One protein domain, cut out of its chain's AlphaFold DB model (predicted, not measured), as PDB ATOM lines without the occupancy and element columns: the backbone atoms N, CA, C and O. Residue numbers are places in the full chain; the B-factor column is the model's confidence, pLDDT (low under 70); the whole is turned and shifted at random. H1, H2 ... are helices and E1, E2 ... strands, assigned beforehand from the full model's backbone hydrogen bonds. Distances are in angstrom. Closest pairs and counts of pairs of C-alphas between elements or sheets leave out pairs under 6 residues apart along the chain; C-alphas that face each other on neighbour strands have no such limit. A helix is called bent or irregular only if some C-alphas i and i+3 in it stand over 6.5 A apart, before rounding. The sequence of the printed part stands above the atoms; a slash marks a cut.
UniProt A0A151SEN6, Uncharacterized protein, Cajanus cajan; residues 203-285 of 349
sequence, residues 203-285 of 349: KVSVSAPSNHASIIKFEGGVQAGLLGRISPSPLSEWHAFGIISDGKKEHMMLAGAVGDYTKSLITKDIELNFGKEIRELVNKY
ATOM      1  N   LYS A 203     -22.156  18.088  29.712       87.56
ATOM      2  CA  LYS A 203     -22.933  17.632  28.556       87.56
ATOM      3  C   LYS A 203     -24.356  17.340  29.022       87.56
ATOM      4  O   LYS A 203     -24.547  16.634  30.006       87.56
ATOM      5  N   VAL A 204     -25.333  17.874  28.304       88.56
ATOM      6  CA  VAL A 204     -26.754  17.676  28.593       88.56
ATOM      7  C   VAL A 204     -27.453  17.111  27.370       88.56
ATOM      8  O   VAL A 204     -27.071  17.419  26.239       88.56
ATOM      9  N   SER A 205     -28.477  16.294  27.591       86.19
ATOM     10  CA  SER A 205     -29.455  15.954  26.562       86.19
ATOM     11  C   SER A 205     -30.726  16.749  26.822       86.19
ATOM     12  O   SER A 205     -31.233  16.791  27.940       86.19
ATOM     13  N   VAL A 206     -31.214  17.436  25.794       83.31
ATOM     14  CA  VAL A 206     -32.428  18.248  25.886       83.31
ATOM     15  C   VAL A 206     -33.507  17.556  25.075       83.31
ATOM     16  O   VAL A 206     -33.311  17.293  23.889       83.31
ATOM     17  N   SER A 207     -34.634  17.257  25.711       79.31
ATOM     18  CA  SER A 207     -35.851  16.813  25.044       79.31
ATOM     19  C   SER A 207     -36.964  17.822  25.303       79.31
ATOM     20  O   SER A 207     -37.078  18.395  26.383       79.31
ATOM     21  N   ALA A 208     -37.785  18.064  24.291       74.19
ATOM     22  CA  ALA A 208     -38.958  18.921  24.376       74.19
ATOM     23  C   ALA A 208     -40.192  18.031  24.152       74.19
ATOM     24  O   ALA A 208     -40.690  17.965  23.028       74.19
ATOM     25  N   PRO A 209     -40.626  17.255  25.169       66.00
ATOM     26  CA  PRO A 209     -41.777  16.352  25.031       66.00
ATOM     27  C   PRO A 209     -43.076  17.124  24.767       66.00
ATOM     28  O   PRO A 209     -43.948  16.683  24.023       66.00
ATOM     29  N   SER A 210     -43.136  18.324  25.334       62.91
ATOM     30  CA  SER A 210     -43.917  19.440  24.851       62.91
ATOM     31  C   SER A 210     -42.885  20.551  24.530       62.91
ATOM     32  O   SER A 210     -41.717  20.465  24.864       62.91
ATOM     33  N   ASN A 211     -43.183  21.635  23.858       52.94
ATOM     34  CA  ASN A 211     -44.339  22.382  24.145       52.94
ATOM     35  C   ASN A 211     -44.136  23.489  25.218       52.94
ATOM     36  O   ASN A 211     -43.222  24.306  25.202       52.94
ATOM     37  N   HIS A 212     -44.889  23.351  26.307       57.03
ATOM     38  CA  HIS A 212     -44.797  24.133  27.529       57.03
ATOM     39  C   HIS A 212     -43.608  23.807  28.435       57.03
ATOM     40  O   HIS A 212     -43.408  24.518  29.423       57.03
ATOM     41  N   ALA A 213     -42.858  22.737  28.176       68.12
ATOM     42  CA  ALA A 213     -41.719  22.390  29.007       68.12
ATOM     43  C   ALA A 213     -40.642  21.615  28.253       68.12
ATOM     44  O   ALA A 213     -40.915  20.618  27.593       68.12
ATOM     45  N   SER A 214     -39.394  22.031  28.436       73.88
ATOM     46  CA  SER A 214     -38.228  21.255  28.025       73.88
ATOM     47  C   SER A 214     -37.654  20.508  29.221       73.88
ATOM     48  O   SER A 214     -37.533  21.054  30.319       73.88
ATOM     49  N   ILE A 215     -37.273  19.258  29.000       83.25
ATOM     50  CA  ILE A 215     -36.533  18.448  29.953       83.25
ATOM     51  C   ILE A 215     -35.061  18.539  29.578       83.25
ATOM     52  O   ILE A 215     -34.648  18.181  28.477       83.25
ATOM     53  N   ILE A 216     -34.256  19.014  30.520       86.38
ATOM     54  CA  ILE A 216     -32.803  19.021  30.406       86.38
ATOM     55  C   ILE A 216     -32.297  17.899  31.295       86.38
ATOM     56  O   ILE A 216     -32.463  17.946  32.514       86.38
ATOM     57  N   LYS A 217     -31.708  16.878  30.687       89.19
ATOM     58  CA  LYS A 217     -31.230  15.680  31.362       89.19
ATOM     59  C   LYS A 217     -29.710  15.705  31.470       89.19
ATOM     60  O   LYS A 217     -28.993  16.062  30.533       89.19
ATOM     61  N   PHE A 218     -29.240  15.325  32.647       91.19
ATOM     62  CA  PHE A 218     -27.849  15.345  33.059       91.19
ATOM     63  C   PHE A 218     -27.433  13.944  33.495       91.19
ATOM     64  O   PHE A 218     -28.205  13.215  34.128       91.19
ATOM     65  N   GLU A 219     -26.186  13.596  33.203       89.44
ATOM     66  CA  GLU A 219     -25.556  12.401  33.756       89.44
ATOM     67  C   GLU A 219     -25.219  12.604  35.244       89.44
ATOM     68  O   GLU A 219     -24.877  13.704  35.689       89.44
ATOM     69  N   GLY A 220     -25.311  11.522  36.017       83.38
ATOM     70  CA  GLY A 220     -25.121  11.505  37.466       83.38
ATOM     71  C   GLY A 220     -26.432  11.654  38.241       83.38
ATOM     72  O   GLY A 220     -27.348  12.359  37.828       83.38
ATOM     73  N   GLY A 221     -26.535  10.975  39.382       81.69
ATOM     74  CA  GLY A 221     -27.650  11.126  40.316       81.69
ATOM     75  C   GLY A 221     -27.398  12.243  41.325       81.69
ATOM     76  O   GLY A 221     -26.298  12.371  41.860       81.69
ATOM     77  N   VAL A 222     -28.428  13.038  41.613       85.31
ATOM     78  CA  VAL A 222     -28.391  14.096  42.635       85.31
ATOM     79  C   VAL A 222     -29.552  13.872  43.602       85.31
ATOM     80  O   VAL A 222     -30.583  13.325  43.225       85.31
ATOM     81  N   GLN A 223     -29.407  14.261  44.867       83.38
ATOM     82  CA  GLN A 223     -30.500  14.134  45.832       83.38
ATOM     83  C   GLN A 223     -31.741  14.921  45.367       83.38
ATOM     84  O   GLN A 223     -31.637  16.072  44.936       83.38
ATOM     85  N   ALA A 224     -32.920  14.302  45.475       79.75
ATOM     86  CA  ALA A 224     -34.192  14.936  45.142       79.75
ATOM     87  C   ALA A 224     -34.479  16.158  46.033       79.75
ATOM     88  O   ALA A 224     -34.082  16.202  47.200       79.75
ATOM     89  N   GLY A 225     -35.198  17.143  45.487       76.06
ATOM     90  CA  GLY A 225     -35.568  18.366  46.212       76.06
ATOM     91  C   GLY A 225     -34.466  19.429  46.269       76.06
ATOM     92  O   GLY A 225     -34.598  20.411  46.997       76.06
ATOM     93  N   LEU A 226     -33.384  19.253  45.505       82.94
ATOM     94  CA  LEU A 226     -32.354  20.271  45.317       82.94
ATOM     95  C   LEU A 226     -32.703  21.213  44.159       82.94
ATOM     96  O   LEU A 226     -33.464  20.872  43.255       82.94
ATOM     97  N   LEU A 227     -32.114  22.405  44.186       85.31
ATOM     98  CA  LEU A 227     -32.109  23.332  43.058       85.31
ATOM     99  C   LEU A 227     -30.757  23.252  42.348       85.31
ATOM    100  O   LEU A 227     -29.720  23.108  42.996       85.31
ATOM    101  N   GLY A 228     -30.770  23.371  41.026       86.75
ATOM    102  CA  GLY A 228     -29.573  23.531  40.211       86.75
ATOM    103  C   GLY A 228     -29.631  24.835  39.432       86.75
ATOM    104  O   GLY A 228     -30.711  25.380  39.206       86.75
ATOM    105  N   ARG A 229     -28.465  25.350  39.034       88.25
ATOM    106  CA  ARG A 229     -28.366  26.514  38.151       88.25
ATOM    107  C   ARG A 229     -27.643  26.157  36.871       88.25
ATOM    108  O   ARG A 229     -26.615  25.487  36.915       88.25
ATOM    109  N   ILE A 230     -28.158  26.659  35.760       87.62
ATOM    110  CA  ILE A 230     -27.534  26.529  34.448       87.62
ATOM    111  C   ILE A 230     -27.423  27.887  33.776       87.62
ATOM    112  O   ILE A 230     -28.207  28.798  34.043       87.62
ATOM    113  N   SER A 231     -26.434  27.993  32.900       85.06
ATOM    114  CA  SER A 231     -26.233  29.140  32.032       85.06
ATOM    115  C   SER A 231     -25.666  28.665  30.692       85.06
ATOM    116  O   SER A 231     -24.827  27.756  30.692       85.06
ATOM    117  N   PRO A 232     -26.074  29.261  29.557       77.88
ATOM    118  CA  PRO A 232     -25.444  28.995  28.267       77.88
ATOM    119  C   PRO A 232     -23.985  29.489  28.208       77.88
ATOM    120  O   PRO A 232     -23.188  28.947  27.442       77.88
ATOM    121  N   SER A 233     -23.605  30.482  29.023       81.06
ATOM    122  CA  SER A 233     -22.239  31.011  29.114       81.06
ATOM    123  C   SER A 233     -21.898  31.481  30.539       81.06
ATOM    124  O   SER A 233     -22.732  32.089  31.206       81.06
ATOM    125  N   PRO A 234     -20.664  31.301  31.046       80.62
ATOM    126  CA  PRO A 234     -20.310  31.725  32.406       80.62
ATOM    127  C   PRO A 234     -20.609  33.205  32.704       80.62
ATOM    128  O   PRO A 234     -20.931  33.561  33.838       80.62
ATOM    129  N   LEU A 235     -20.530  34.062  31.681       78.44
ATOM    130  CA  LEU A 235     -20.741  35.506  31.797       78.44
ATOM    131  C   LEU A 235     -22.168  35.963  31.444       78.44
ATOM    132  O   LEU A 235     -22.457  37.147  31.608       78.44
ATOM    133  N   SER A 236     -23.061  35.057  31.035       76.31
ATOM    134  CA  SER A 236     -24.481  35.342  30.763       76.31
ATOM    135  C   SER A 236     -25.376  35.027  31.964       76.31
ATOM    136  O   SER A 236     -24.893  34.671  33.041       76.31
ATOM    137  N   GLU A 237     -26.678  35.207  31.803       72.94
ATOM    138  CA  GLU A 237     -27.719  34.943  32.790       72.94
ATOM    139  C   GLU A 237     -27.690  33.519  33.368       72.94
ATOM    140  O   GLU A 237     -27.456  32.545  32.655       72.94
ATOM    141  N   TRP A 238     -27.919  33.404  34.679       83.88
ATOM    142  CA  TRP A 238     -27.984  32.122  35.382       83.88
ATOM    143  C   TRP A 238     -29.405  31.837  35.855       83.88
ATOM    144  O   TRP A 238     -29.950  32.548  36.701       83.88
ATOM    145  N   HIS A 239     -29.976  30.730  35.389       79.62
ATOM    146  CA  HIS A 239     -31.339  30.330  35.729       79.62
ATOM    147  C   HIS A 239     -31.343  29.158  36.703       79.62
ATOM    148  O   HIS A 239     -30.596  28.194  36.531       79.62
ATOM    149  N   ALA A 240     -32.185  29.249  37.733       83.25
ATOM    150  CA  ALA A 240     -32.371  28.194  38.720       83.25
ATOM    151  C   ALA A 240     -33.584  27.327  38.370       83.25
ATOM    152  O   ALA A 240     -34.667  27.853  38.122       83.25
ATOM    153  N   PHE A 241     -33.412  26.010  38.426       84.19
ATOM    154  CA  PHE A 241     -34.471  25.029  38.213       84.19
ATOM    155  C   PHE A 241     -34.470  23.997  39.340       84.19
ATOM    156  O   PHE A 241     -33.423  23.667  39.906       84.19
ATOM    157  N   GLY A 242     -35.652  23.479  39.672       85.25
ATOM    158  CA  GLY A 242     -35.772  22.329  40.565       85.25
ATOM    159  C   GLY A 242     -35.219  21.069  39.899       85.25
ATOM    160  O   GLY A 242     -35.450  20.841  38.711       85.25
ATOM    161  N   ILE A 243     -34.491  20.259  40.667       88.06
ATOM    162  CA  ILE A 243     -33.922  18.994  40.203       88.06
ATOM    163  C   ILE A 243     -34.904  17.853  40.480       88.06
ATOM    164  O   ILE A 243     -35.329  17.628  41.616       88.06
ATOM    165  N   ILE A 244     -35.203  17.092  39.431       87.31
ATOM    166  CA  ILE A 244     -35.953  15.838  39.459       87.31
ATOM    167  C   ILE A 244     -34.936  14.703  39.318       87.31
ATOM    168  O   ILE A 244     -34.282  14.572  38.286       87.31
ATOM    169  N   SER A 245     -34.760  13.885  40.352       87.38
ATOM    170  CA  SER A 245     -33.811  12.767  40.322       87.38
ATOM    171  C   SER A 245     -34.233  11.665  41.283       87.38
ATOM    172  O   SER A 245     -34.871  11.931  42.300       87.38
ATOM    173  N   ASP A 246     -33.843  10.434  40.968       82.00
ATOM    174  CA  ASP A 246     -33.916   9.286  41.870       82.00
ATOM    175  C   ASP A 246     -32.608   9.070  42.659       82.00
ATOM    176  O   ASP A 246     -32.480   8.087  43.389       82.00
ATOM    177  N   GLY A 247     -31.630   9.974  42.502       82.25
ATOM    178  CA  GLY A 247     -30.336   9.935  43.176       82.25
ATOM    179  C   GLY A 247     -29.354   8.898  42.634       82.25
ATOM    180  O   GLY A 247     -28.293   8.730  43.229       82.25
ATOM    181  N   LYS A 248     -29.669   8.200  41.534       83.31
ATOM    182  CA  LYS A 248     -28.837   7.096  41.034       83.31
ATOM    183  C   LYS A 248     -27.939   7.520  39.881       83.31
ATOM    184  O   LYS A 248     -26.773   7.846  40.086       83.31
ATOM    185  N   LYS A 249     -28.459   7.454  38.656       85.50
ATOM    186  CA  LYS A 249     -27.643   7.543  37.435       85.50
ATOM    187  C   LYS A 249     -27.820   8.848  36.684       85.50
ATOM    188  O   LYS A 249     -26.904   9.242  35.973       85.50
ATOM    189  N   GLU A 250     -28.971   9.494  36.823       89.12
ATOM    190  CA  GLU A 250     -29.336  10.669  36.039       89.12
ATOM    191  C   GLU A 250     -30.192  11.625  36.876       89.12
ATOM    192  O   GLU A 250     -30.841  11.250  37.864       89.12
ATOM    193  N   HIS A 251     -30.208  12.884  36.462       91.44
ATOM    194  CA  HIS A 251     -31.126  13.881  36.985       91.44
ATOM    195  C   HIS A 251     -31.625  14.786  35.868       91.44
ATOM    196  O   HIS A 251     -31.020  14.891  34.802       91.44
ATOM    197  N   MET A 252     -32.767  15.417  36.104       89.81
ATOM    198  CA  MET A 252     -33.480  16.217  35.125       89.81
ATOM    199  C   MET A 252     -33.843  17.572  35.718       89.81
ATOM    200  O   MET A 252     -34.141  17.690  36.906       89.81
ATOM    201  N   MET A 253     -33.855  18.593  34.873       88.75
ATOM    202  CA  MET A 253     -34.467  19.884  35.152       88.75
ATOM    203  C   MET A 253     -35.638  20.067  34.196       88.75
ATOM    204  O   MET A 253     -35.489  19.863  32.992       88.75
ATOM    205  N   LEU A 254     -36.791  20.451  34.737       81.69
ATOM    206  CA  LEU A 254     -37.962  20.802  33.943       81.69
ATOM    207  C   LEU A 254     -37.994  22.322  33.766       81.69
ATOM    208  O   LEU A 254     -38.270  23.062  34.712       81.69
ATOM    209  N   ALA A 255     -37.692  22.785  32.559       74.06
ATOM    210  CA  ALA A 255     -37.743  24.191  32.193       74.06
ATOM    211  C   ALA A 255     -39.112  24.502  31.580       74.06
ATOM    212  O   ALA A 255     -39.369  24.182  30.423       74.06
ATOM    213  N   GLY A 256     -40.000  25.095  32.382       66.00
ATOM    214  CA  GLY A 256     -41.327  25.521  31.942       66.00
ATOM    215  C   GLY A 256     -41.292  26.790  31.088       66.00
ATOM    216  O   GLY A 256     -40.413  27.643  31.242       66.00
ATOM    217  N   ALA A 257     -42.283  26.933  30.215       56.94
ATOM    218  CA  ALA A 257     -42.322  27.979  29.215       56.94
ATOM    219  C   ALA A 257     -42.856  29.333  29.689       56.94
ATOM    220  O   ALA A 257     -44.011  29.676  29.452       56.94
ATOM    221  N   VAL A 258     -42.005  30.112  30.363       54.00
ATOM    222  CA  VAL A 258     -42.384  31.389  30.997       54.00
ATOM    223  C   VAL A 258     -41.792  32.635  30.294       54.00
ATOM    224  O   VAL A 258     -42.387  33.707  30.376       54.00
ATOM    225  N   GLY A 259     -40.678  32.520  29.553       51.09
ATOM    226  CA  GLY A 259     -40.017  33.623  28.814       51.09
ATOM    227  C   GLY A 259     -40.108  33.522  27.280       51.09
ATOM    228  O   GLY A 259     -40.573  32.508  26.757       51.09
ATOM    229  N   ASP A 260     -39.640  34.549  26.552       44.34
ATOM    230  CA  ASP A 260     -39.739  34.647  25.076       44.34
ATOM    231  C   ASP A 260     -39.122  33.449  24.333       44.34
ATOM    232  O   ASP A 260     -39.707  32.958  23.374       44.34
ATOM    233  N   TYR A 261     -38.005  32.904  24.832       41.81
ATOM    234  CA  TYR A 261     -37.371  31.681  24.309       41.81
ATOM    235  C   TYR A 261     -38.253  30.434  24.449       41.81
ATOM    236  O   TYR A 261     -38.225  29.532  23.622       41.81
ATOM    237  N   THR A 262     -39.046  30.373  25.511       47.41
ATOM    238  CA  THR A 262     -39.788  29.165  25.855       47.41
ATOM    239  C   THR A 262     -41.237  29.171  25.357       47.41
ATOM    240  O   THR A 262     -41.864  28.123  25.293       47.41
ATOM    241  N   LYS A 263     -41.770  30.331  24.944       43.31
ATOM    242  CA  LYS A 263     -43.136  30.482  24.407       43.31
ATOM    243  C   LYS A 263     -43.354  29.856  23.018       43.31
ATOM    244  O   LYS A 263     -44.501  29.749  22.595       43.31
ATOM    245  N   SER A 264     -42.306  29.461  22.291       39.59
ATOM    246  CA  SER A 264     -42.394  29.052  20.876       39.59
ATOM    247  C   SER A 264     -42.811  27.595  20.630       39.59
ATOM    248  O   SER A 264     -42.654  27.091  19.522       39.59
ATOM    249  N   LEU A 265     -43.304  26.893  21.645       40.75
ATOM    250  CA  LEU A 265     -43.544  25.454  21.630       40.75
ATOM    251  C   LEU A 265     -44.903  25.231  22.364       40.75
ATOM    252  O   LEU A 265     -44.959  25.422  23.560       40.75
ATOM    253  N   ILE A 266     -46.064  24.919  21.740       51.22
ATOM    254  CA  ILE A 266     -47.384  24.733  22.463       51.22
ATOM    255  C   ILE A 266     -48.172  23.428  22.092       51.22
ATOM    256  O   ILE A 266     -48.443  23.271  20.912       51.22
ATOM    257  N   THR A 267     -48.557  22.531  23.053       39.28
ATOM    258  CA  THR A 267     -49.608  21.439  22.997       39.28
ATOM    259  C   THR A 267     -49.779  20.583  24.305       39.28
ATOM    260  O   THR A 267     -48.881  20.569  25.138       39.28
ATOM    261  N   LYS A 268     -50.939  19.871  24.441       54.62
ATOM    262  CA  LYS A 268     -51.706  19.330  25.628       54.62
ATOM    263  C   LYS A 268     -51.505  17.831  26.005       54.62
ATOM    264  O   LYS A 268     -51.180  17.100  25.095       54.62
ATOM    265  N   ASP A 269     -51.913  17.386  27.222       58.31
ATOM    266  CA  ASP A 269     -51.796  16.049  27.929       58.31
ATOM    267  C   ASP A 269     -50.596  15.979  28.905       58.31
ATOM    268  O   ASP A 269     -49.659  16.723  28.701       58.31
ATOM    269  N   ILE A 270     -50.584  15.179  29.988       59.34
ATOM    270  CA  ILE A 270     -49.412  15.032  30.893       59.34
ATOM    271  C   ILE A 270     -48.195  14.459  30.174       59.34
ATOM    272  O   ILE A 270     -47.093  14.958  30.381       59.34
ATOM    273  N   GLU A 271     -48.374  13.408  29.372       61.94
ATOM    274  CA  GLU A 271     -47.257  12.797  28.644       61.94
ATOM    275  C   GLU A 271     -46.723  13.752  27.587       61.94
ATOM    276  O   GLU A 271     -45.518  13.838  27.379       61.94
ATOM    277  N   LEU A 272     -47.622  14.518  26.978       60.09
ATOM    278  CA  LEU A 272     -47.243  15.577  26.067       60.09
ATOM    279  C   LEU A 272     -46.566  16.693  26.880       60.09
ATOM    280  O   LEU A 272     -45.357  16.816  26.783       60.09
ATOM    281  N   ASN A 273     -47.253  17.404  27.785       60.31
ATOM    282  CA  ASN A 273     -46.750  18.515  28.618       60.31
ATOM    283  C   ASN A 273     -45.426  18.235  29.341       60.31
ATOM    284  O   ASN A 273     -44.534  19.082  29.332       60.31
ATOM    285  N   PHE A 274     -45.320  17.087  30.003       66.12
ATOM    286  CA  PHE A 274     -44.250  16.783  30.951       66.12
ATOM    287  C   PHE A 274     -43.401  15.575  30.547       66.12
ATOM    288  O   PHE A 274     -42.471  15.241  31.274       66.12
ATOM    289  N   GLY A 275     -43.680  14.932  29.414       67.62
ATOM    290  CA  GLY A 275     -42.958  13.744  28.967       67.62
ATOM    291  C   GLY A 275     -43.456  12.442  29.586       67.62
ATOM    292  O   GLY A 275     -44.034  12.392  30.682       67.62
ATOM    293  N   LYS A 276     -43.182  11.348  28.873       74.31
ATOM    294  CA  LYS A 276     -43.472   9.977  29.309       74.31
ATOM    295  C   LYS A 276     -42.756   9.644  30.619       74.31
ATOM    296  O   LYS A 276     -43.303   8.939  31.463       74.31
ATOM    297  N   GLU A 277     -41.578  10.218  30.835       73.94
ATOM    298  CA  GLU A 277     -40.750  10.027  32.021       73.94
ATOM    299  C   GLU A 277     -41.451  10.500  33.302       73.94
ATOM    300  O   GLU A 277     -41.419   9.810  34.323       73.94
ATOM    301  N   ILE A 278     -42.127  11.656  33.261       75.88
ATOM    302  CA  ILE A 278     -42.872  12.177  34.414       75.88
ATOM    303  C   ILE A 278     -44.112  11.329  34.675       75.88
ATOM    304  O   ILE A 278     -44.402  11.005  35.828       75.88
ATOM    305  N   ARG A 279     -44.806  10.892  33.618       78.25
ATOM    306  CA  ARG A 279     -45.938   9.966  33.740       78.25
ATOM    307  C   ARG A 279     -45.522   8.654  34.406       78.25
ATOM    308  O   ARG A 279     -46.182   8.205  35.340       78.25
ATOM    309  N   GLU A 280     -44.422   8.054  33.963       81.81
ATOM    310  CA  GLU A 280     -43.871   6.834  34.562       81.81
ATOM    311  C   GLU A 280     -43.458   7.045  36.019       81.81
ATOM    312  O   GLU A 280     -43.694   6.172  36.852       81.81
ATOM    313  N   LEU A 281     -42.888   8.205  36.355       78.19
ATOM    314  CA  LEU A 281     -42.514   8.540  37.727       78.19
ATOM    315  C   LEU A 281     -43.742   8.662  38.638       78.19
ATOM    316  O   LEU A 281     -43.734   8.106  39.735       78.19
ATOM    317  N   VAL A 282     -44.806   9.329  38.184       79.88
ATOM    318  CA  VAL A 282     -46.072   9.443  38.926       79.88
ATOM    319  C   VAL A 282     -46.736   8.072  39.095       79.88
ATOM    320  O   VAL A 282     -47.203   7.748  40.183       79.88
ATOM    321  N   ASN A 283     -46.700   7.226  38.060       82.38
ATOM    322  CA  ASN A 283     -47.278   5.879  38.085       82.38
ATOM    323  C   ASN A 283     -46.579   4.904  39.051       82.38
ATOM    324  O   ASN A 283     -47.129   3.837  39.323       82.38
ATOM    325  N   LYS A 284     -45.392   5.236  39.580       84.50
ATOM    326  CA  LYS A 284     -44.726   4.432  40.624       84.50
ATOM    327  C   LYS A 284     -45.422   4.523  41.984       84.50
ATOM    328  O   LYS A 284     -45.167   3.681  42.840       84.50
ATOM    329  N   TYR A 285     -46.260   5.535  42.202       82.88
ATOM    330  CA  TYR A 285     -46.972   5.730  43.461       82.88
ATOM    331  C   TYR A 285     -48.351   5.044  43.445       82.88
ATOM    332  O   TYR A 285     -48.975   4.951  42.385       82.88
TER     333      TYR A 285
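AT A GLANCE: This is residues 203 to 285 of the 349 residues of an uncharacterized protein of Cajanus cajan (UniProt A0A151SEN6). A strongly twisted, curling antiparallel sheet of five strands has one face partly covered by one helix, H1; residues 232 to 237, between E3 and E4, stick out. The printed part has 83 residues with E1 E2 E3 E4 E5 H1 along the chain, sheet order E1 E2 E5 E4 E3, class mixed. It is compact, radius of gyration of the C-alphas 13.0 A, spanning 41 by 31 by 19 A.

IN THESE COORDINATES: Find E1, residues 204 to 207, from C-alpha 204 at (-26.754, 17.676, 28.593). Then come E2, 213 to 219, 19.6 A; E3, 227 to 230; E4, 239 to 245; E5, 250 to 256. H1, residues 270 to 283, is irregular, with C-alphas 273 and 276 9.2 A apart, and ends with C-alpha 283 at (-47.278, 5.879, 38.085).

HOW THE PARTS SIT: Look between E2 and E5: N 216 and O 253 are within hydrogen-bond range, 2.9 A. E3 E4 E5 form a meander, successive antiparallel neighbours; E2, antiparallel to E5, completes a Greek key. H1 is on the sheet, two layers, height 10.5 A; its closest C-alphas to E2 are Asn 273 and Ala 213, 6.4 A. H1 has 7 of 10 O i to N i+4 pairs within range.

THE WHOLE: Its farthest C-alphas, Leu 235 and Tyr 285, are 41.4 A apart. The printed part has no cut; the E5 to H1 link is long. Find pLDDT under 70 at residues 209 to 213 and 256 to 275.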